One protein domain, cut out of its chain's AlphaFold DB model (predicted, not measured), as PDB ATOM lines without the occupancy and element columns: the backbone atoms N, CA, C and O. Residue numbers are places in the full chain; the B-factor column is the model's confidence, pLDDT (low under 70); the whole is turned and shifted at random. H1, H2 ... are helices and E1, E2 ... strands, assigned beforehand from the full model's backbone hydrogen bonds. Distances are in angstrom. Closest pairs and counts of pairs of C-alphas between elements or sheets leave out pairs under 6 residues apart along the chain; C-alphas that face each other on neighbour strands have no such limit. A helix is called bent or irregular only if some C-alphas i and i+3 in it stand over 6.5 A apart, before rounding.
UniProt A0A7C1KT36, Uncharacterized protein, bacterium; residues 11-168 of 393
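This is residues 11 to 168 of the 393 residues of an uncharacterized protein of bacterium (UniProt A0A7C1KT36). A strongly twisted sheet of six strands runs through the middle, with H3 packed on one side and H6 on the other, where the sheet curls round it. The long helix H5 crosses slantwise over E3 and E4 at one end of the body; H4 and H7 both pack on H3 toward the other end, and H1 and H2 fill the side between H3 and H5. The printed part has 158 residues, with seven named helices and six named strands in the order E1 H1 H2 E2 H3 H4 E3 H5 E4 H6 E5 E6 H7. The sheet runs E1 E6 E5 E2 E3 E4 and is mixed; the class is mixed, helices and strands. The whole is compact, with a radius of gyration of the C-alphas of 15.5 A and spans of 49 by 33 by 27 A.

Find C-alpha 11 at (-39.286, -10.313, 19.717); there E1 begins and runs 13.1 A to residue 15. Next come H1, residues 17 to 23, 9.8 A, and H2, residues 26 to 35, 14.4 A. E2 is residues 41 to 44, 9.8 A; H3, residues 46 to 58, spans 18.7 A, and H4, residues 66 to 72, spans 10.2 A. E3, residues 79 to 84, is 16.8 A long. Look for C-alpha 88 at (-50.778, -35.178, 9.643), where H5 begins; it runs 26.2 A to residue 107. H5 is irregular, with C-alphas 90 and 93 7.4 A apart, and has a kink of 37 degrees near residue 95. E4 is residues 118 to 122, 13.3 A, H6 residues 127 to 136, 14.3 A, and E5 residues 145 to 150, 15.7 A. E6, residues 153 to 159, runs 20.0 A, and H7, residues 160 to 167, runs 10.9 A to C-alpha 167 at (-28.998, -4.996, 10.060).

Start at edge strand E1: it is antiparallel to E6, with N 13 and O 156 2.9 A apart. E6 and E5 form an antiparallel hairpin, with N 148 and O 155 at 2.9 A. E5 and E2 are antiparallel, with N 147 and O 43 at 2.8 A, and so are E2 and E3, with N 81 and O 42 at 2.7 A. E3 and edge strand E4 are parallel, with N 119 and O 80 at 2.8 A. E3, H5, E4 make a strand-helix-strand unit, two parallel neighbours with a helix between, and E4, H6, E5 a split one, with E2 and E3 between its strands; both crossovers are right-handed. There are three layers, helices on both faces of the sheet: H3 and H5 on one face, H6 on the other. The closest C-alphas of H3 and E5 are Ala 48 and Ile 146, 5.3 A; those of H6 and E5 are Leu 135 and Val 145, 6.4 A. H5 has a height over the sheet of 7.3 A. H3 touches H4 with residues 50 to 54 alone, Thr 50 and Leu 68 having the closest C-alphas at 6.5 A. H3 also touches H7, whose Thr 166 comes closest to Gly 53, C-alphas 6.3 A apart. H2 and H5 only just touch, with 3 pairs of C-alphas within 8 A, the closest Val 31 and Leu 106 at 6.5 A. H1 is close to H2 but not clearly touching, C-alphas of Met 20 and Ile 29 being closest at 7.2 A. Every O i to N i+4 pair is within hydrogen-bond range in H2, H3, H6 and H7; H1 and H4 have 2 of 3 each and H5 14 of 16.

The two C-alphas farthest apart are those of Glu 63 and Lys 90, 49.5 A. The printed part has no cut, and no link is long. Mean pLDDT of the printed part is 82.1; look for values under 70 at residues 17 to 18, 23 and 63 to 77.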
ATOM      1  N   SER A  11     -38.697 -11.642  19.673       92.75
ATOM      2  CA  SER A  11     -39.286 -10.313  19.717       92.75
ATOM      3  C   SER A  11     -40.517 -10.268  18.798       92.75
ATOM      4  O   SER A  11     -40.661 -11.087  17.882       92.75
ATOM      5  N   ARG A  12     -41.445  -9.350  19.086       93.00
ATOM      6  CA  ARG A  12     -42.726  -9.181  18.383       93.00
ATOM      7  C   ARG A  12     -42.926  -7.706  18.061       93.00
ATOM      8  O   ARG A  12     -42.825  -6.883  18.964       93.00
ATOM      9  N   ILE A  13     -43.285  -7.411  16.818       91.06
ATOM     10  CA  ILE A  13     -43.669  -6.076  16.348       91.06
ATOM     11  C   ILE A  13     -45.102  -6.168  15.807       91.06
ATOM     12  O   ILE A  13     -45.432  -7.107  15.082       91.06
ATOM     13  N   GLU A  14     -45.974  -5.237  16.189       90.38
ATOM     14  CA  GLU A  14     -47.282  -5.058  15.546       90.38
ATOM     15  C   GLU A  14     -47.098  -4.231  14.277       90.38
ATOM     16  O   GLU A  14     -46.431  -3.205  14.328       90.38
ATOM     17  N   ILE A  15     -47.670  -4.663  13.152       84.88
ATOM     18  CA  ILE A  15     -47.667  -3.851  11.933       84.88
ATOM     19  C   ILE A  15     -49.011  -3.140  11.844       84.88
ATOM     20  O   ILE A  15     -50.046  -3.777  11.623       84.88
ATOM     21  N   VAL A  16     -49.000  -1.819  12.018       77.75
ATOM     22  CA  VAL A  16     -50.219  -1.010  11.949       77.75
ATOM     23  C   VAL A  16     -50.713  -0.964  10.498       77.75
ATOM     24  O   VAL A  16     -49.922  -0.908   9.556       77.75
ATOM     25  N   GLN A  17     -52.030  -0.989  10.281       68.75
ATOM     26  CA  GLN A  17     -52.604  -1.054   8.928       68.75
ATOM     27  C   GLN A  17     -52.222   0.161   8.060       68.75
ATOM     28  O   GLN A  17     -51.996   0.020   6.860       68.75
ATOM     29  N   GLU A  18     -52.060   1.339   8.667       68.12
ATOM     30  CA  GLU A  18     -51.540   2.530   7.985       68.12
ATOM     31  C   GLU A  18     -50.082   2.343   7.534       68.12
ATOM     32  O   GLU A  18     -49.722   2.692   6.409       68.12
ATOM     33  N   GLU A  19     -49.243   1.721   8.362       70.38
ATOM     34  CA  GLU A  19     -47.855   1.400   8.014       70.38
ATOM     35  C   GLU A  19     -47.788   0.331   6.923       70.38
ATOM     36  O   GLU A  19     -46.998   0.474   5.992       70.38
ATOM     37  N   MET A  20     -48.674  -0.675   6.941       70.81
ATOM     38  CA  MET A  20     -48.789  -1.648   5.847       70.81
ATOM     39  C   MET A  20     -48.976  -0.968   4.485       70.81
ATOM     40  O   MET A  20     -48.388  -1.425   3.510       70.81
ATOM     41  N   THR A  21     -49.737   0.131   4.398       71.06
ATOM     42  CA  THR A  21     -49.928   0.852   3.121       71.06
ATOM     43  C   THR A  21     -48.694   1.613   2.635       71.06
ATOM     44  O   THR A  21     -48.540   1.802   1.431       71.06
ATOM     45  N   LYS A  22     -47.799   2.002   3.550       70.44
ATOM     46  CA  LYS A  22     -46.499   2.626   3.246       70.44
ATOM     47  C   LYS A  22     -45.426   1.581   2.917       70.44
ATOM     48  O   LYS A  22     -44.516   1.857   2.146       70.44
ATOM     49  N   LEU A  23     -45.539   0.390   3.509       67.81
ATOM     50  CA  LEU A  23     -44.565  -0.697   3.407       67.81
ATOM     51  C   LEU A  23     -44.838  -1.670   2.249       67.81
ATOM     52  O   LEU A  23     -43.908  -2.340   1.817       67.81
ATOM     53  N   LEU A  24     -46.083  -1.814   1.773       74.81
ATOM     54  CA  LEU A  24     -46.482  -2.918   0.888       74.81
ATOM     55  C   LEU A  24     -47.243  -2.465  -0.370       74.81
ATOM     56  O   LEU A  24     -48.134  -1.618  -0.291       74.81
ATOM     57  N   PRO A  25     -47.014  -3.104  -1.536       75.81
ATOM     58  CA  PRO A  25     -47.853  -2.897  -2.714       75.81
ATOM     59  C   PRO A  25     -49.324  -3.258  -2.453       75.81
ATOM     60  O   PRO A  25     -49.620  -4.302  -1.870       75.81
ATOM     61  N   LYS A  26     -50.273  -2.472  -2.986       78.25
ATOM     62  CA  LYS A  26     -51.732  -2.676  -2.801       78.25
ATOM     63  C   LYS A  26     -52.214  -4.113  -3.083       78.25
ATOM     64  O   LYS A  26     -53.120  -4.599  -2.413       78.25
ATOM     65  N   LYS A  27     -51.605  -4.810  -4.053       77.75
ATOM     66  CA  LYS A  27     -51.905  -6.220  -4.382       77.75
ATOM     67  C   LYS A  27     -51.573  -7.172  -3.224       77.75
ATOM     68  O   LYS A  27     -52.351  -8.070  -2.925       77.75
ATOM     69  N   ILE A  28     -50.447  -6.936  -2.551       78.38
ATOM     70  CA  ILE A  28     -49.984  -7.704  -1.390       78.38
ATOM     71  C   ILE A  28     -50.872  -7.428  -0.174       78.38
ATOM     72  O   ILE A  28     -51.223  -8.357   0.545       78.38
ATOM     73  N   ILE A  29     -51.305  -6.179   0.025       81.19
ATOM     74  CA  ILE A  29     -52.229  -5.820   1.114       81.19
ATOM     75  C   ILE A  29     -53.539  -6.605   0.989       81.19
ATOM     76  O   ILE A  29     -53.940  -7.249   1.952       81.19
ATOM     77  N   LYS A  30     -54.127  -6.686  -0.215       83.38
ATOM     78  CA  LYS A  30     -55.320  -7.518  -0.469       83.38
ATOM     79  C   LYS A  30     -55.099  -9.001  -0.141       83.38
ATOM     80  O   LYS A  30     -55.992  -9.651   0.398       83.38
ATOM     81  N   VAL A  31     -53.915  -9.548  -0.436       83.50
ATOM     82  CA  VAL A  31     -53.544 -10.917  -0.029       83.50
ATOM     83  C   VAL A  31     -53.513 -11.040   1.498       83.50
ATOM     84  O   VAL A  31     -54.110 -11.961   2.052       83.50
ATOM     85  N   LEU A  32     -52.878 -10.097   2.196       82.94
ATOM     86  CA  LEU A  32     -52.819 -10.085   3.659       82.94
ATOM     87  C   LEU A  32     -54.201  -9.920   4.310       82.94
ATOM     88  O   LEU A  32     -54.469 -10.567   5.317       82.94
ATOM     89  N   GLU A  33     -55.098  -9.122   3.733       85.44
ATOM     90  CA  GLU A  33     -56.485  -8.957   4.196       85.44
ATOM     91  C   GLU A  33     -57.304 -10.249   4.041       85.44
ATOM     92  O   GLU A  33     -58.037 -10.625   4.953       85.44
ATOM     93  N   ILE A  34     -57.129 -10.982   2.935       84.88
ATOM     94  CA  ILE A  34     -57.759 -12.299   2.716       84.88
ATOM     95  C   ILE A  34     -57.244 -13.348   3.714       84.88
ATOM     96  O   ILE A  34     -58.004 -14.211   4.160       84.88
ATOM     97  N   LEU A  35     -55.956 -13.295   4.063       84.69
ATOM     98  CA  LEU A  35     -55.326 -14.270   4.954       84.69
ATOM     99  C   LEU A  35     -55.532 -13.950   6.448       84.69
ATOM    100  O   LEU A  35     -55.620 -14.886   7.244       84.69
ATOM    101  N   ALA A  36     -55.683 -12.676   6.834       82.06
ATOM    102  CA  ALA A  36     -55.781 -12.221   8.231       82.06
ATOM    103  C   ALA A  36     -56.889 -12.879   9.091       82.06
ATOM    104  O   ALA A  36     -56.656 -13.111  10.281       82.06
ATOM    105  N   PRO A  37     -58.079 -13.238   8.564       81.44
ATOM    106  CA  PRO A  37     -59.075 -13.997   9.327       81.44
ATOM    107  C   PRO A  37     -58.625 -15.427   9.672       81.44
ATOM    108  O   PRO A  37     -59.149 -16.042  10.605       81.44
ATOM    109  N   THR A  38     -57.660 -15.983   8.934       80.44
ATOM    110  CA  THR A  38     -57.286 -17.397   9.021       80.44
ATOM    111  C   THR A  38     -56.159 -17.621  10.030       80.44
ATOM    112  O   THR A  38     -55.001 -17.792   9.658       80.44
ATOM    113  N   ARG A  39     -56.520 -17.735  11.315       72.06
ATOM    114  CA  ARG A  39     -55.616 -17.919  12.483       72.06
ATOM    115  C   ARG A  39     -54.550 -19.033  12.392       72.06
ATOM    116  O   ARG A  39     -53.661 -19.088  13.232       72.06
ATOM    117  N   ASN A  40     -54.641 -19.933  11.411       81.94
ATOM    118  CA  ASN A  40     -53.704 -21.045  11.213       81.94
ATOM    119  C   ASN A  40     -52.736 -20.822  10.036       81.94
ATOM    120  O   ASN A  40     -52.054 -21.765   9.638       81.94
ATOM    121  N   ILE A  41     -52.723 -19.638   9.424       86.62
ATOM    122  CA  ILE A  41     -51.798 -19.287   8.341       86.62
ATOM    123  C   ILE A  41     -50.722 -18.375   8.901       86.62
ATOM    124  O   ILE A  41     -51.020 -17.423   9.606       86.62
ATOM    125  N   ILE A  42     -49.475 -18.672   8.574       90.06
ATOM    126  CA  ILE A  42     -48.300 -17.879   8.923       90.06
ATOM    127  C   ILE A  42     -47.527 -17.656   7.625       90.06
ATOM    128  O   ILE A  42     -47.365 -18.595   6.851       90.06
ATOM    129  N   ILE A  43     -47.041 -16.446   7.372       87.81
ATOM    130  CA  ILE A  43     -46.184 -16.159   6.211       87.81
ATOM    131  C   ILE A  43     -44.724 -16.209   6.670       87.81
ATOM    132  O   ILE A  43     -44.396 -15.717   7.750       87.81
ATOM    133  N   LYS A  44     -43.839 -16.831   5.887       86.81
ATOM    134  CA  LYS A  44     -42.437 -17.086   6.269       86.81
ATOM    135  C   LYS A  44     -41.442 -16.558   5.231       86.81
ATOM    136  O   LYS A  44     -41.805 -16.185   4.120       86.81
ATOM    137  N   GLY A  45     -40.157 -16.638   5.571       76.75
ATOM    138  CA  GLY A  45     -39.072 -16.581   4.593       76.75
ATOM    139  C   GLY A  45     -38.846 -15.184   4.021       76.75
ATOM    140  O   GLY A  45     -38.828 -14.204   4.764       76.75
ATOM    141  N   GLY A  46     -38.641 -15.110   2.701       78.56
ATOM    142  CA  GLY A  46     -38.208 -13.888   2.016       78.56
ATOM    143  C   GLY A  46     -39.107 -12.692   2.314       78.56
ATOM    144  O   GLY A  46     -38.610 -11.667   2.762       78.56
ATOM    145  N   PHE A  47     -40.423 -12.853   2.164       83.06
ATOM    146  CA  PHE A  47     -41.401 -11.791   2.398       83.06
ATOM    147  C   PHE A  47     -41.334 -11.194   3.817       83.06
ATOM    148  O   PHE A  47     -41.267  -9.977   3.981       83.06
ATOM    149  N   ALA A  48     -41.288 -12.044   4.848       87.62
ATOM    150  CA  ALA A  48     -41.246 -11.591   6.238       87.62
ATOM    151  C   ALA A  48     -39.906 -10.906   6.589       87.62
ATOM    152  O   ALA A  48     -39.901  -9.891   7.285       87.62
ATOM    153  N   LYS A  49     -38.778 -11.393   6.041       86.50
ATOM    154  CA  LYS A  49     -37.460 -10.728   6.137       86.50
ATOM    155  C   LYS A  49     -37.472  -9.351   5.476       86.50
ATOM    156  O   LYS A  49     -36.965  -8.382   6.033       86.50
ATOM    157  N   THR A  50     -38.046  -9.275   4.283       83.19
ATOM    158  CA  THR A  50     -38.130  -8.056   3.480       83.19
ATOM    159  C   THR A  50     -38.910  -6.955   4.219       83.19
ATOM    160  O   THR A  50     -38.452  -5.814   4.254       83.19
ATOM    161  N   ILE A  51     -39.988  -7.307   4.934       85.62
ATOM    162  CA  ILE A  51     -40.717  -6.397   5.840       85.62
ATOM    163  C   ILE A  51     -39.878  -5.968   7.048       85.62
ATOM    164  O   ILE A  51     -39.805  -4.771   7.321       85.62
ATOM    165  N   LEU A  52     -39.220  -6.909   7.742       88.38
ATOM    166  CA  LEU A  52     -38.345  -6.585   8.879       88.38
ATOM    167  C   LEU A  52     -37.309  -5.525   8.489       88.38
ATOM    168  O   LEU A  52     -37.148  -4.530   9.186       88.38
ATOM    169  N   GLY A  53     -36.655  -5.698   7.339       85.94
ATOM    170  CA  GLY A  53     -35.650  -4.752   6.865       85.94
ATOM    171  C   GLY A  53     -36.185  -3.346   6.565       85.94
ATOM    172  O   GLY A  53     -35.457  -2.388   6.800       85.94
ATOM    173  N   GLN A  54     -37.439  -3.179   6.117       82.69
ATOM    174  CA  GLN A  54     -38.014  -1.829   5.946       82.69
ATOM    175  C   GLN A  54     -38.366  -1.159   7.266       82.69
ATOM    176  O   GLN A  54     -38.159   0.043   7.399       82.69
ATOM    177  N   ILE A  55     -38.855  -1.916   8.253       87.06
ATOM    178  CA  ILE A  55     -39.064  -1.381   9.606       87.06
ATOM    179  C   ILE A  55     -37.723  -0.846  10.134       87.06
ATOM    180  O   ILE A  55     -37.630   0.313  10.522       87.06
ATOM    181  N   LEU A  56     -36.653  -1.635  10.010       87.25
ATOM    182  CA  LEU A  56     -35.303  -1.243  10.432       87.25
ATOM    183  C   LEU A  56     -34.715  -0.073   9.616       87.25
ATOM    184  O   LEU A  56     -33.983   0.748  10.173       87.25
ATOM    185  N   LYS A  57     -35.046   0.046   8.323       83.69
ATOM    186  CA  LYS A  57     -34.675   1.195   7.477       83.69
ATOM    187  C   LYS A  57     -35.402   2.473   7.914       83.69
ATOM    188  O   LYS A  57     -34.764   3.510   8.069       83.69
ATOM    189  N   ASN A  58     -36.705   2.392   8.191       83.12
ATOM    190  CA  ASN A  58     -37.506   3.511   8.702       83.12
ATOM    191  C   ASN A  58     -37.050   3.955  10.105       83.12
ATOM    192  O   ASN A  58     -36.993   5.150  10.386       83.12
ATOM    193  N   GLU A  59     -36.639   3.009  10.952       85.81
ATOM    194  CA  GLU A  59     -35.995   3.260  12.251       85.81
ATOM    195  C   GLU A  59     -34.551   3.802  12.137       85.81
ATOM    196  O   GLU A  59     -33.890   3.995  13.157       85.81
ATOM    197  N   LYS A  60     -34.036   4.040  10.919       84.12
ATOM    198  CA  LYS A  60     -32.660   4.489  10.625       84.12
ATOM    199  C   LYS A  60     -31.553   3.566  11.163       84.12
ATOM    200  O   LYS A  60     -30.411   3.989  11.303       84.12
ATOM    201  N   LYS A  61     -31.859   2.289  11.415       84.19
ATOM    202  CA  LYS A  61     -30.870   1.260  11.802       84.19
ATOM    203  C   LYS A  61     -30.111   0.678  10.608       84.19
ATOM    204  O   LYS A  61     -29.173  -0.089  10.795       84.19
ATOM    205  N   ILE A  62     -30.542   1.003   9.389       78.12
ATOM    206  CA  ILE A  62     -29.942   0.571   8.127       78.12
ATOM    207  C   ILE A  62     -29.853   1.798   7.214       78.12
ATOM    208  O   ILE A  62     -30.881   2.296   6.759       78.12
ATOM    209  N   GLU A  63     -28.641   2.286   6.939       66.19
ATOM    210  CA  GLU A  63     -28.437   3.488   6.110       66.19
ATOM    211  C   GLU A  63     -28.574   3.194   4.609       66.19
ATOM    212  O   GLU A  63     -29.274   3.901   3.882       66.19
ATOM    213  N   LYS A  64     -27.924   2.122   4.139       63.59
ATOM    214  CA  LYS A  64     -28.040   1.571   2.784       63.59
ATOM    215  C   LYS A  64     -27.932   0.056   2.878       63.59
ATOM    216  O   LYS A  64     -27.026  -0.447   3.528       63.59
ATOM    217  N   ASN A  65     -28.839  -0.665   2.226       65.12
ATOM    218  CA  ASN A  65     -28.765  -2.117   2.106       65.12
ATOM    219  C   ASN A  65     -29.290  -2.489   0.721       65.12
ATOM    220  O   ASN A  65     -30.500  -2.558   0.498       65.12
ATOM    221  N   ARG A  66     -28.366  -2.701  -0.224       63.72
ATOM    222  CA  ARG A  66     -28.724  -2.977  -1.629       63.72
ATOM    223  C   ARG A  66     -29.547  -4.257  -1.749       63.72
ATOM    224  O   ARG A  66     -30.422  -4.350  -2.602       63.72
ATOM    225  N   ALA A  67     -29.296  -5.218  -0.863       62.84
ATOM    226  CA  ALA A  67     -30.024  -6.475  -0.806       62.84
ATOM    227  C   ALA A  67     -31.473  -6.328  -0.316       62.84
ATOM    228  O   ALA A  67     -32.328  -7.142  -0.669       62.84
ATOM    229  N   LEU A  68     -31.763  -5.306   0.494       65.81
ATOM    230  CA  LEU A  68     -33.128  -4.930   0.838       65.81
ATOM    231  C   LEU A  68     -33.799  -4.258  -0.359       65.81
ATOM    232  O   LEU A  68     -34.863  -4.703  -0.776       65.81
ATOM    233  N   ASP A  69     -33.166  -3.228  -0.919       67.38
ATOM    234  CA  ASP A  69     -33.746  -2.406  -1.985       67.38
ATOM    235  C   ASP A  69     -34.075  -3.262  -3.230       67.38
ATOM    236  O   ASP A  69     -35.227  -3.302  -3.664       67.38
ATOM    237  N   ASN A  70     -33.134  -4.102  -3.684       62.97
ATOM    238  CA  ASN A  70     -33.338  -5.070  -4.775       62.97
ATOM    239  C   ASN A  70     -34.440  -6.115  -4.487       62.97
ATOM    240  O   ASN A  70     -35.003  -6.699  -5.417       62.97
ATOM    241  N   ALA A  71     -34.734  -6.409  -3.215       62.34
ATOM    242  CA  ALA A  71     -35.749  -7.395  -2.838       62.34
ATOM    243  C   ALA A  71     -37.183  -6.846  -2.898       62.34
ATOM    244  O   ALA A  71     -38.117  -7.646  -2.899       62.34
ATOM    245  N   TRP A  72     -37.369  -5.523  -2.962       53.91
ATOM    246  CA  TRP A  72     -38.687  -4.882  -3.077       53.91
ATOM    247  C   TRP A  72     -39.133  -4.619  -4.516       53.91
ATOM    248  O   TRP A  72     -40.332  -4.536  -4.772       53.91
ATOM    249  N   GLU A  73     -38.197  -4.527  -5.463       46.25
ATOM    250  CA  GLU A  73     -38.494  -4.239  -6.875       46.25
ATOM    251  C   GLU A  73     -39.132  -5.415  -7.634       46.25
ATOM    252  O   GLU A  73     -39.671  -5.236  -8.728       46.25
ATOM    253  N   LYS A  74     -39.085  -6.633  -7.080       51.88
ATOM    254  CA  LYS A  74     -39.629  -7.847  -7.710       51.88
ATOM    255  C   LYS A  74     -40.865  -8.366  -6.973       51.88
ATOM    256  O   LYS A  74     -40.943  -8.231  -5.752       51.88
ATOM    257  N   PRO A  75     -41.828  -8.994  -7.681       49.12
ATOM    258  CA  PRO A  75     -42.975  -9.625  -7.039       49.12
ATOM    259  C   PRO A  75     -42.491 -10.655  -6.015       49.12
ATOM    260  O   PRO A  75     -41.743 -11.574  -6.341       49.12
ATOM    261  N   LEU A  76     -42.889 -10.456  -4.760       59.97
ATOM    262  CA  LEU A  76     -42.415 -11.251  -3.636       59.97
ATOM    263  C   LEU A  76     -43.096 -12.623  -3.612       59.97
ATOM    264  O   LEU A  76     -44.319 -12.700  -3.484       59.97
ATOM    265  N   ASP A  77     -42.296 -13.690  -3.650       69.38
ATOM    266  CA  ASP A  77     -42.741 -15.056  -3.353       69.38
ATOM    267  C   ASP A  77     -43.307 -15.106  -1.917       69.38
ATOM    268  O   ASP A  77     -42.561 -15.004  -0.934       69.38
ATOM    269  N   ILE A  78     -44.631 -15.251  -1.774       78.81
ATOM    270  CA  ILE A  78     -45.294 -15.404  -0.468       78.81
ATOM    271  C   ILE A  78     -45.342 -16.888  -0.098       78.81
ATOM    272  O   ILE A  78     -46.288 -17.612  -0.401       78.81
ATOM    273  N   ASP A  79     -44.315 -17.319   0.622       86.31
ATOM    274  CA  ASP A  79     -44.267 -18.621   1.275       86.31
ATOM    275  C   ASP A  79     -45.240 -18.684   2.480       86.31
ATOM    276  O   ASP A  79     -45.108 -17.928   3.449       86.31
ATOM    277  N   LEU A  80     -46.155 -19.655   2.485       89.44
ATOM    278  CA  LEU A  80     -47.110 -19.921   3.564       89.44
ATOM    279  C   LEU A  80     -46.711 -21.125   4.433       89.44
ATOM    280  O   LEU A  80     -46.161 -22.130   3.980       89.44
ATOM    281  N   ILE A  81     -47.082 -21.063   5.707       89.88
ATOM    282  CA  ILE A  81     -47.148 -22.182   6.644       89.88
ATOM    283  C   ILE A  81     -48.607 -22.331   7.071       89.88
ATOM    284  O   ILE A  81     -49.205 -21.374   7.556       89.88
ATOM    285  N   ILE A  82     -49.165 -23.538   6.959       89.75
ATOM    286  CA  ILE A  82     -50.462 -23.877   7.555       89.75
ATOM    287  C   ILE A  82     -50.226 -24.746   8.792       89.75
ATOM    288  O   ILE A  82     -49.616 -25.821   8.715       89.75
ATOM    289  N   THR A  83     -50.718 -24.283   9.941       89.50
ATOM    290  CA  THR A  83     -50.626 -24.996  11.216       89.50
ATOM    291  C   THR A  83     -51.818 -25.935  11.429       89.50
ATOM    292  O   THR A  83     -52.968 -25.623  11.102       89.50
ATOM    293  N   PHE A  84     -51.550 -27.123  11.977       87.69
ATOM    294  CA  PHE A  84     -52.578 -28.125  12.287       87.69
ATOM    295  C   PHE A  84     -52.328 -28.821  13.631       87.69
ATOM    296  O   PHE A  84     -51.181 -29.022  14.038       87.69
ATOM    297  N   ILE A  85     -53.405 -29.242  14.297       84.69
ATOM    298  CA  ILE A  85     -53.376 -29.974  15.572       84.69
ATOM    299  C   ILE A  85     -53.595 -31.476  15.305       84.69
ATOM    300  O   ILE A  85     -54.239 -31.870  14.336       84.69
ATOM    301  N   GLY A  86     -53.028 -32.355  16.136       84.25
ATOM    302  CA  GLY A  86     -53.181 -33.812  15.989       84.25
ATOM    303  C   GLY A  86     -52.159 -34.457  15.041       84.25
ATOM    304  O   GLY A  86     -50.957 -34.197  15.145       84.25
ATOM    305  N   THR A  87     -52.598 -35.372  14.166       83.69
ATOM    306  CA  THR A  87     -51.711 -36.122  13.251       83.69
ATOM    307  C   THR A  87     -51.881 -35.682  11.799       83.69
ATOM    308  O   THR A  87     -52.995 -35.451  11.329       83.69
ATOM    309  N   LYS A  88     -50.770 -35.608  11.052       82.50
ATOM    310  CA  LYS A  88     -50.778 -35.178   9.643       82.50
ATOM    311  C   LYS A  88     -51.675 -36.062   8.770       82.50
ATOM    312  O   LYS A  88     -52.388 -35.545   7.923       82.50
ATOM    313  N   LYS A  89     -51.671 -37.381   9.005       83.12
ATOM    314  CA  LYS A  89     -52.458 -38.357   8.232       83.12
ATOM    315  C   LYS A  89     -53.972 -38.151   8.380       83.12
ATOM    316  O   LYS A  89     -54.661 -38.212   7.373       83.12
ATOM    317  N   LYS A  90     -54.471 -37.859   9.592       86.50
ATOM    318  CA  LYS A  90     -55.903 -37.576   9.822       86.50
ATOM    319  C   LYS A  90     -56.334 -36.224   9.239       86.50
ATOM    320  O   LYS A  90     -57.407 -36.135   8.668       86.50
ATOM    321  N   ASN A  91     -55.488 -35.198   9.347       85.38
ATOM    322  CA  ASN A  91     -55.814 -33.849   8.870       85.38
ATOM    323  C   ASN A  91     -55.621 -33.646   7.355       85.38
ATOM    324  O   ASN A  91     -56.044 -32.619   6.836       85.38
ATOM    325  N   LEU A  92     -54.949 -34.556   6.636       85.12
ATOM    326  CA  LEU A  92     -54.547 -34.295   5.249       85.12
ATOM    327  C   LEU A  92     -55.716 -34.002   4.278       85.12
ATOM    328  O   LEU A  92     -55.522 -33.116   3.452       85.12
ATOM    329  N   PRO A  93     -56.892 -34.667   4.336       85.06
ATOM    330  CA  PRO A  93     -58.026 -34.326   3.467       85.06
ATOM    331  C   PRO A  93     -58.469 -32.866   3.645       85.06
ATOM    332  O   PRO A  93     -58.327 -32.075   2.717       85.06
ATOM    333  N   PHE A  94     -58.814 -32.486   4.879       86.31
ATOM    334  CA  PHE A  94     -59.171 -31.118   5.272       86.31
ATOM    335  C   PHE A  94     -58.091 -30.082   4.911       86.31
ATOM    336  O   PHE A  94     -58.386 -28.988   4.438       86.31
ATOM    337  N   LEU A  95     -56.808 -30.419   5.089       86.25
ATOM    338  CA  LEU A  95     -55.703 -29.534   4.709       86.25
ATOM    339  C   LEU A  95     -55.558 -29.372   3.189       86.25
ATOM    340  O   LEU A  95     -55.099 -28.323   2.752       86.25
ATOM    341  N   ASN A  96     -55.930 -30.372   2.381       86.31
ATOM    342  CA  ASN A  96     -55.955 -30.227   0.924       86.31
ATOM    343  C   ASN A  96     -57.124 -29.337   0.482       86.31
ATOM    344  O   ASN A  96     -56.907 -28.446  -0.331       86.31
ATOM    345  N   GLU A  97     -58.324 -29.548   1.031       86.69
ATOM    346  CA  GLU A  97     -59.515 -28.720   0.769       86.69
ATOM    347  C   GLU A  97     -59.243 -27.253   1.109       86.69
ATOM    348  O   GLU A  97     -59.386 -26.380   0.256       86.69
ATOM    349  N   LYS A  98     -58.701 -26.989   2.302       84.88
ATOM    350  CA  LYS A  98     -58.298 -25.643   2.720       84.88
ATOM    351  C   LYS A  98     -57.243 -25.016   1.802       84.88
ATOM    352  O   LYS A  98     -57.249 -23.809   1.593       84.88
ATOM    353  N   VAL A  99     -56.321 -25.803   1.242       87.19
ATOM    354  CA  VAL A  99     -55.336 -25.301   0.266       87.19
ATOM    355  C   VAL A  99     -55.980 -24.959  -1.079       87.19
ATOM    356  O   VAL A  99     -55.550 -23.996  -1.711       87.19
ATOM    357  N   ILE A 100     -57.001 -25.703  -1.510       86.94
ATOM    358  CA  ILE A 100     -57.781 -25.394  -2.718       86.94
ATOM    359  C   ILE A 100     -58.547 -24.080  -2.508       86.94
ATOM    360  O   ILE A 100     -58.345 -23.136  -3.265       86.94
ATOM    361  N   GLU A 101     -59.291 -23.966  -1.405       87.12
ATOM    362  CA  GLU A 101     -60.020 -22.752  -1.010       87.12
ATOM    363  C   GLU A 101     -59.104 -21.511  -0.952       87.12
ATOM    364  O   GLU A 101     -59.456 -20.429  -1.427       87.12
ATOM    365  N   LEU A 102     -57.892 -21.654  -0.399       86.38
ATOM    366  CA  LEU A 102     -56.905 -20.572  -0.346       86.38
ATOM    367  C   LEU A 102     -56.379 -20.189  -1.731       86.38
ATOM    368  O   LEU A 102     -56.250 -18.998  -2.009       86.38
ATOM    369  N   LYS A 103     -56.098 -21.161  -2.605       86.56
ATOM    370  CA  LYS A 103     -55.689 -20.895  -3.993       86.56
ATOM    371  C   LYS A 103     -56.768 -20.116  -4.740       86.56
ATOM    372  O   LYS A 103     -56.455 -19.084  -5.321       86.56
ATOM    373  N   GLU A 104     -58.025 -20.546  -4.660       87.06
ATOM    374  CA  GLU A 104     -59.164 -19.874  -5.301       87.06
ATOM    375  C   GLU A 104     -59.361 -18.440  -4.787       87.06
ATOM    376  O   GLU A 104     -59.595 -17.516  -5.569       87.06
ATOM    377  N   LYS A 105     -59.220 -18.223  -3.472       85.69
ATOM    378  CA  LYS A 105     -59.283 -16.885  -2.864       85.69
ATOM    379  C   LYS A 105     -58.137 -15.982  -3.326       85.69
ATOM    380  O   LYS A 105     -58.379 -14.822  -3.655       85.69
ATOM    381  N   LEU A 106     -56.907 -16.495  -3.376       85.31
ATOM    382  CA  LEU A 106     -55.722 -15.729  -3.775       85.31
ATOM    383  C   LEU A 106     -55.670 -15.458  -5.284       85.31
ATOM    384  O   LEU A 106     -55.276 -14.360  -5.685       85.31
ATOM    385  N   GLN A 107     -56.162 -16.378  -6.119       83.38
ATOM    386  CA  GLN A 107     -56.226 -16.216  -7.573       83.38
ATOM    387  C   GLN A 107     -57.036 -14.971  -7.977       83.38
ATOM    388  O   GLN A 107     -56.646 -14.260  -8.900       83.38
ATOM    389  N   ARG A 108     -58.088 -14.618  -7.218       80.00
ATOM    390  CA  ARG A 108     -58.873 -13.376  -7.406       80.00
ATOM    391  C   ARG A 108     -58.064 -12.090  -7.202       80.00
ATOM    392  O   ARG A 108     -58.475 -11.032  -7.665       80.00
ATOM    393  N   THR A 109     -56.917 -12.159  -6.524       78.94
ATOM    394  CA  THR A 109     -55.969 -11.035  -6.394       78.94
ATOM    395  C   THR A 109     -54.901 -11.022  -7.491       78.94
ATOM    396  O   THR A 109     -54.046 -10.137  -7.503       78.94
ATOM    397  N   GLY A 110     -54.914 -12.003  -8.402       76.25
ATOM    398  CA  GLY A 110     -53.840 -12.253  -9.361       76.25
ATOM    399  C   GLY A 110     -52.562 -12.790  -8.710       76.25
ATOM    400  O   GLY A 110     -51.478 -12.571  -9.249       76.25
ATOM    401  N   PHE A 111     -52.658 -13.404  -7.525       78.81
ATOM    402  CA  PHE A 111     -51.548 -14.091  -6.866       78.81
ATOM    403  C   PHE A 111     -51.700 -15.601  -7.068       78.81
ATOM    404  O   PHE A 111     -52.704 -16.185  -6.657       78.81
ATOM    405  N   GLU A 112     -50.709 -16.229  -7.696       78.88
ATOM    406  CA  GLU A 112     -50.677 -17.674  -7.896       78.88
ATOM    407  C   GLU A 112     -49.811 -18.331  -6.820       78.88
ATOM    408  O   GLU A 112     -48.654 -17.972  -6.630       78.88
ATOM    409  N   LEU A 113     -50.394 -19.287  -6.097       77.06
ATOM    410  CA  LEU A 113     -49.732 -20.011  -5.015       77.06
ATOM    411  C   LEU A 113     -49.395 -21.425  -5.494       77.06
ATOM    412  O   LEU A 113     -50.301 -22.227  -5.738       77.06
ATOM    413  N   SER A 114     -48.115 -21.763  -5.611       76.44
ATOM    414  CA  SER A 114     -47.643 -23.084  -6.027       76.44
ATOM    415  C   SER A 114     -47.856 -24.143  -4.932       76.44
ATOM    416  O   SER A 114     -48.180 -23.863  -3.777       76.44
ATOM    417  N   GLY A 115     -47.681 -25.423  -5.278       70.75
ATOM    418  CA  GLY A 115     -47.709 -26.502  -4.281       70.75
ATOM    419  C   GLY A 115     -46.506 -26.513  -3.327       70.75
ATOM    420  O   GLY A 115     -46.579 -27.157  -2.279       70.75
ATOM    421  N   ARG A 116     -45.405 -25.840  -3.693       74.94
ATOM    422  CA  ARG A 116     -44.133 -25.809  -2.949       74.94
ATOM    423  C   ARG A 116     -44.075 -24.678  -1.925       74.94
ATOM    424  O   ARG A 116     -43.373 -24.823  -0.928       74.94
ATOM    425  N   ASP A 117     -44.874 -23.640  -2.137       81.56
ATOM    426  CA  ASP A 117     -44.927 -22.428  -1.315       81.56
ATOM    427  C   ASP A 117     -45.653 -22.686   0.018       81.56
ATOM    428  O   ASP A 117     -45.649 -21.845   0.907       81.56
ATOM    429  N   ILE A 118     -46.283 -23.858   0.182       85.62
ATOM    430  CA  ILE A 118     -47.096 -24.214   1.351       85.62
ATOM    431  C   ILE A 118     -46.408 -25.294   2.195       85.62
ATOM    432  O   ILE A 118     -46.359 -26.480   1.847       85.62
ATOM    433  N   GLU A 119     -45.937 -24.901   3.373       86.94
ATOM    434  CA  GLU A 119     -45.396 -25.787   4.403       86.94
ATOM    435  C   GLU A 119     -46.498 -26.213   5.393       86.94
ATOM    436  O   GLU A 119     -47.326 -25.410   5.814       86.94
ATOM    437  N   LEU A 120     -46.511 -27.487   5.808       86.62
ATOM    438  CA  LEU A 120     -47.420 -27.983   6.851       86.62
ATOM    439  C   LEU A 120     -46.670 -28.200   8.165       86.62
ATOM    440  O   LEU A 120     -45.852 -29.121   8.259       86.62
ATOM    441  N   VAL A 121     -47.012 -27.429   9.200       88.19
ATOM    442  CA  VAL A 121     -46.396 -27.528  10.532       88.19
ATOM    443  C   VAL A 121     -47.410 -28.032  11.557       88.19
ATOM    444  O   VAL A 121     -48.512 -27.507  11.685       88.19
ATOM    445  N   LYS A 122     -47.030 -29.054  12.336       86.94
ATOM    446  CA  LYS A 122     -47.830 -29.472  13.494       86.94
ATOM    447  C   LYS A 122     -47.670 -28.437  14.610       86.94
ATOM    448  O   LYS A 122     -46.568 -28.324  15.160       86.94
ATOM    449  N   GLY A 123     -48.765 -27.758  14.942       83.44
ATOM    450  CA  GLY A 123     -48.863 -26.837  16.069       83.44
ATOM    451  C   GLY A 123     -48.948 -27.547  17.422       83.44
ATOM    452  O   GLY A 123     -49.233 -28.748  17.510       83.44
ATOM    453  N   ALA A 124     -48.674 -26.782  18.471       82.44
ATOM    454  CA  ALA A 124     -48.947 -27.113  19.864       82.44
ATOM    455  C   ALA A 124     -50.283 -26.483  20.314       82.44
ATOM    456  O   ALA A 124     -50.908 -25.741  19.560       82.44
ATOM    457  N   SER A 125     -50.726 -26.797  21.534       77.94
ATOM    458  CA  SER A 125     -51.851 -26.108  22.186       77.94
ATOM    459  C   SER A 125     -51.535 -24.636  22.474       77.94
ATOM    460  O   SER A 125     -52.412 -23.789  22.353       77.94
ATOM    461  N   ASP A 126     -50.277 -24.331  22.801       80.31
ATOM    462  CA  ASP A 126     -49.755 -22.968  22.870       80.31
ATOM    463  C   ASP A 126     -49.261 -22.502  21.485       80.31
ATOM    464  O   ASP A 126     -48.414 -23.137  20.839       80.31
ATOM    465  N   ASN A 127     -49.771 -21.355  21.027       82.06
ATOM    466  CA  ASN A 127     -49.323 -20.734  19.784       82.06
ATOM    467  C   ASN A 127     -47.868 -20.239  19.883       82.06
ATOM    468  O   ASN A 127     -47.133 -20.320  18.902       82.06
ATOM    469  N   ARG A 128     -47.407 -19.800  21.066       84.69
ATOM    470  CA  ARG A 128     -46.027 -19.321  21.267       84.69
ATOM    471  C   ARG A 128     -45.010 -20.431  21.034       84.69
ATOM    472  O   ARG A 128     -44.014 -20.209  20.353       84.69
ATOM    473  N   GLU A 129     -45.287 -21.641  21.514       87.12
ATOM    474  CA  GLU A 129     -44.452 -22.820  21.249       87.12
ATOM    475  C   GLU A 129     -44.442 -23.195  19.755       87.12
ATOM    476  O   GLU A 129     -43.414 -23.606  19.212       87.12
ATOM    477  N   THR A 130     -45.562 -22.987  19.054       89.25
ATOM    478  CA  THR A 130     -45.647 -23.176  17.596       89.25
ATOM    479  C   THR A 130     -44.787 -22.156  16.846       89.25
ATOM    480  O   THR A 130     -43.984 -22.551  16.001       89.25
ATOM    481  N   ILE A 131     -44.898 -20.869  17.193       90.75
ATOM    482  CA  ILE A 131     -44.091 -19.761  16.656       90.75
ATOM    483  C   ILE A 131     -42.600 -20.006  16.903       90.75
ATOM    484  O   ILE A 131     -41.808 -19.999  15.961       90.75
ATOM    485  N   ARG A 132     -42.220 -20.307  18.150       88.44
ATOM    486  CA  ARG A 132     -40.837 -20.586  18.557       88.44
ATOM    487  C   ARG A 132     -40.227 -21.712  17.733       88.44
ATOM    488  O   ARG A 132     -39.167 -21.543  17.138       88.44
ATOM    489  N   LYS A 133     -40.934 -22.836  17.624       87.56
ATOM    490  CA  LYS A 133     -40.509 -23.974  16.806       87.56
ATOM    491  C   LYS A 133     -40.413 -23.625  15.320       87.56
ATOM    492  O   LYS A 133     -39.501 -24.104  14.649       87.56
ATOM    493  N   ILE A 134     -41.333 -22.820  14.788       89.75
ATOM    494  CA  ILE A 134     -41.291 -22.356  13.395       89.75
ATOM    495  C   ILE A 134     -40.046 -21.504  13.134       89.75
ATOM    496  O   ILE A 134     -39.440 -21.683  12.079       89.75
ATOM    497  N   LEU A 135     -39.661 -20.630  14.067       89.62
ATOM    498  CA  LEU A 135     -38.475 -19.777  13.968       89.62
ATOM    499  C   LEU A 135     -37.183 -20.594  14.114       89.62
ATOM    500  O   LEU A 135     -36.392 -20.658  13.180       89.62
ATOM    501  N   GLU A 136     -37.006 -21.314  15.223       83.38
ATOM    502  CA  GLU A 136     -35.775 -22.066  15.535       83.38
ATOM    503  C   GLU A 136     -35.431 -23.186  14.534       83.38
ATOM    504  O   GLU A 136     -34.313 -23.700  14.552       83.38
ATOM    505  N   THR A 137     -36.372 -23.598  13.674       81.12
ATOM    506  CA  THR A 137     -36.160 -24.648  12.657       81.12
ATOM    507  C   THR A 137     -35.875 -24.117  11.252       81.12
ATOM    508  O   THR A 137     -35.749 -24.913  10.318       81.12
ATOM    509  N   ARG A 138     -35.747 -22.796  11.062       83.06
ATOM    510  CA  ARG A 138     -35.340 -22.226   9.767       83.06
ATOM    511  C   ARG A 138     -33.903 -22.638   9.416       83.06
ATOM    512  O   ARG A 138     -33.178 -23.228  10.210       83.06
ATOM    513  N   GLU A 139     -33.528 -22.451   8.156       82.31
ATOM    514  CA  GLU A 139     -32.223 -22.884   7.625       82.31
ATOM    515  C   GLU A 139     -31.109 -21.869   7.885       82.31
ATOM    516  O   GLU A 139     -29.944 -22.247   8.013       82.31
ATOM    517  N   MET A 140     -31.479 -20.590   7.930       85.44
ATOM    518  CA  MET A 140     -30.589 -19.449   8.100       85.44
ATOM    519  C   MET A 140     -31.203 -18.464   9.085       85.44
ATOM    520  O   MET A 140     -32.411 -18.224   9.027       85.44
ATOM    521  N   THR A 141     -30.350 -17.850   9.898       86.75
ATOM    522  CA  THR A 141     -30.706 -16.914  10.972       86.75
ATOM    523  C   THR A 141     -31.501 -15.717  10.464       86.75
ATOM    524  O   THR A 141     -32.564 -15.420  10.990       86.75
ATOM    525  N   ILE A 142     -31.079 -15.109   9.353       86.12
ATOM    526  CA  ILE A 142     -31.782 -13.989   8.703       86.12
ATOM    527  C   ILE A 142     -33.194 -14.352   8.179       86.12
ATOM    528  O   ILE A 142     -33.972 -13.475   7.823       86.12
ATOM    529  N   ASN A 143     -33.553 -15.642   8.121       88.88
ATOM    530  CA  ASN A 143     -34.907 -16.108   7.787       88.88
ATOM    531  C   ASN A 143     -35.698 -16.584   9.021       88.88
ATOM    532  O   ASN A 143     -36.793 -17.125   8.859       88.88
ATOM    533  N   GLU A 144     -35.178 -16.409  10.240       91.75
ATOM    534  CA  GLU A 144     -35.899 -16.626  11.503       91.75
ATOM    535  C   GLU A 144     -36.818 -15.434  11.797       91.75
ATOM    536  O   GLU A 144     -36.706 -14.733  12.803       91.75
ATOM    537  N   VAL A 145     -37.739 -15.214  10.862       92.31
ATOM    538  CA  VAL A 145     -38.729 -14.146  10.865       92.31
ATOM    539  C   VAL A 145     -39.992 -14.636  10.160       92.31
ATOM    540  O   VAL A 145     -39.930 -15.277   9.105       92.31
ATOM    541  N   ILE A 146     -41.144 -14.378  10.774       94.19
ATOM    542  CA  ILE A 146     -42.464 -14.781  10.289       94.19
ATOM    543  C   ILE A 146     -43.514 -13.711  10.572       94.19
ATOM    544  O   ILE A 146     -43.406 -12.931  11.513       94.19
ATOM    545  N   LEU A 147     -44.573 -13.743   9.778       91.69
ATOM    546  CA  LEU A 147     -45.776 -12.939   9.916       91.69
ATOM    547  C   LEU A 147     -46.927 -13.819  10.394       91.69
ATOM    548  O   LEU A 147     -47.256 -14.817   9.749       91.69
ATOM    549  N   VAL A 148     -47.547 -13.439  11.508       91.75
ATOM    550  CA  VAL A 148     -48.637 -14.181  12.148       91.75
ATOM    551  C   VAL A 148     -49.870 -13.276  12.246       91.75
ATOM    552  O   VAL A 148     -49.759 -12.170  12.780       91.75
ATOM    553  N   PRO A 149     -51.046 -13.713  11.764       88.62
ATOM    554  CA  PRO A 149     -52.291 -12.993  11.947       88.62
ATOM    555  C   PRO A 149     -52.899 -13.342  13.312       88.62
ATOM    556  O   PRO A 149     -53.323 -14.475  13.558       88.62
ATOM    557  N   GLU A 150     -52.990 -12.361  14.206       86.56
ATOM    558  CA  GLU A 150     -53.650 -12.496  15.508       86.56
ATOM    559  C   GLU A 150     -54.738 -11.430  15.636       86.56
ATOM    560  O   GLU A 150     -54.519 -10.269  15.312       86.56
ATOM    561  N   GLN A 151     -55.937 -11.804  16.091       83.50
ATOM    562  CA  GLN A 151     -57.049 -10.855  16.299       83.50
ATOM    563  C   GLN A 151     -57.375  -9.962  15.071       83.50
ATOM    564  O   GLN A 151     -57.810  -8.826  15.222       83.50
ATOM    565  N   LYS A 152     -57.206 -10.499  13.847       80.25
ATOM    566  CA  LYS A 152     -57.320  -9.800  12.543       80.25
ATOM    567  C   LYS A 152     -56.216  -8.762  12.244       80.25
ATOM    568  O   LYS A 152     -56.314  -8.081  11.229       80.25
ATOM    569  N   ARG A 153     -55.170  -8.658  13.068       84.69
ATOM    570  CA  ARG A 153     -53.986  -7.806  12.849       84.69
ATOM    571  C   ARG A 153     -52.752  -8.650  12.537       84.69
ATOM    572  O   ARG A 153     -52.712  -9.835  12.867       84.69
ATOM    573  N   TRP A 154     -51.744  -8.046  11.911       88.56
ATOM    574  CA  TRP A 154     -50.496  -8.722  11.560       88.56
ATOM    575  C   TRP A 154     -49.387  -8.415  12.562       88.56
ATOM    576  O   TRP A 154     -49.104  -7.259  12.865       88.56
ATOM    577  N   PHE A 155     -48.732  -9.470  13.038       91.19
ATOM    578  CA  PHE A 155     -47.596  -9.377  13.941       91.19
ATOM    579  C   PHE A 155     -46.375 -10.043  13.324       91.19
ATOM    580  O   PHE A 155     -46.423 -11.197  12.890       91.19
ATOM    581  N   LEU A 156     -45.274  -9.304  13.297       93.38
ATOM    582  CA  LEU A 156     -43.976  -9.785  12.868       93.38
ATOM    583  C   LEU A 156     -43.253 -10.375  14.080       93.38
ATOM    584  O   LEU A 156     -42.956  -9.668  15.042       93.38
ATOM    585  N   TYR A 157     -42.973 -11.671  14.034       95.06
ATOM    586  CA  TYR A 157     -42.166 -12.368  15.028       95.06
ATOM    587  C   TYR A 157     -40.795 -12.662  14.442       95.06
ATOM    588  O   TYR A 157     -40.701 -13.214  13.347       95.06
ATOM    589  N   HIS A 158     -39.736 -12.345  15.180       93.75
ATOM    590  CA  HIS A 158     -38.362 -12.610  14.763       93.75
ATOM    591  C   HIS A 158     -37.480 -12.962  15.962       93.75
ATOM    592  O   HIS A 158     -37.817 -12.656  17.108       93.75
ATOM    593  N   THR A 159     -36.345 -13.606  15.707       91.62
ATOM    594  CA  THR A 159     -35.301 -13.782  16.725       91.62
ATOM    595  C   THR A 159     -34.397 -12.551  16.804       91.62
ATOM    596  O   THR A 159     -34.341 -11.733  15.877       91.62
ATOM    597  N   ASP A 160     -33.694 -12.386  17.923       89.19
ATOM    598  CA  ASP A 160     -32.699 -11.317  18.065       89.19
ATOM    599  C   ASP A 160     -31.507 -11.533  17.104       89.19
ATOM    600  O   ASP A 160     -30.952 -10.563  16.586       89.19
ATOM    601  N   GLU A 161     -31.162 -12.786  16.769       88.25
ATOM    602  CA  GLU A 161     -30.182 -13.082  15.720       88.25
ATOM    603  C   GLU A 161     -30.674 -12.655  14.330       88.25
ATOM    604  O   GLU A 161     -29.908 -12.043  13.592       88.25
ATOM    605  N   ALA A 162     -31.942 -12.903  13.975       89.38
ATOM    606  CA  ALA A 162     -32.505 -12.446  12.699       89.38
ATOM    607  C   ALA A 162     -32.473 -10.919  12.557       89.38
ATOM    608  O   ALA A 162     -32.183 -10.404  11.478       89.38
ATOM    609  N   HIS A 163     -32.748 -10.197  13.646       89.12
ATOM    610  CA  HIS A 163     -32.696  -8.737  13.707       89.12
ATOM    611  C   HIS A 163     -31.271  -8.229  13.448       89.12
ATOM    612  O   HIS A 163     -31.057  -7.469  12.504       89.12
ATOM    613  N   ARG A 164     -30.288  -8.718  14.220       88.69
ATOM    614  CA  ARG A 164     -28.861  -8.400  14.036       88.69
ATOM    615  C   ARG A 164     -28.387  -8.717  12.615       88.69
ATOM    616  O   ARG A 164     -27.729  -7.895  11.986       88.69
ATOM    617  N   ASP A 165     -28.730  -9.896  12.107       87.38
ATOM    618  CA  ASP A 165     -28.241 -10.380  10.814       87.38
ATOM    619  C   ASP A 165     -28.912  -9.661   9.630       87.38
ATOM    620  O   ASP A 165     -28.316  -9.549   8.559       87.38
ATOM    621  N   THR A 166     -30.114  -9.106   9.833       87.06
ATOM    622  CA  THR A 166     -30.780  -8.214   8.867       87.06
ATOM    623  C   THR A 166     -30.122  -6.834   8.827       87.06
ATOM    624  O   THR A 166     -29.902  -6.320   7.733       87.06
ATOM    625  N   ILE A 167     -29.758  -6.260   9.985       85.38
ATOM    626  CA  ILE A 167     -28.998  -4.996  10.060       85.38
ATOM    627  C   ILE A 167     -27.643  -5.155   9.363       85.38
ATOM    628  O   ILE A 167     -27.324  -4.406   8.447       85.38
ATOM    629  N   ASN A 168     -26.888  -6.189   9.739       85.56
ATOM    630  CA  ASN A 168     -25.537  -6.449   9.230       85.56
ATOM    631  C   ASN A 168     -25.510  -7.065   7.817       85.56
ATOM    632  O   ASN A 168     -24.437  -7.421   7.332       85.56
TER     633      ASN A 168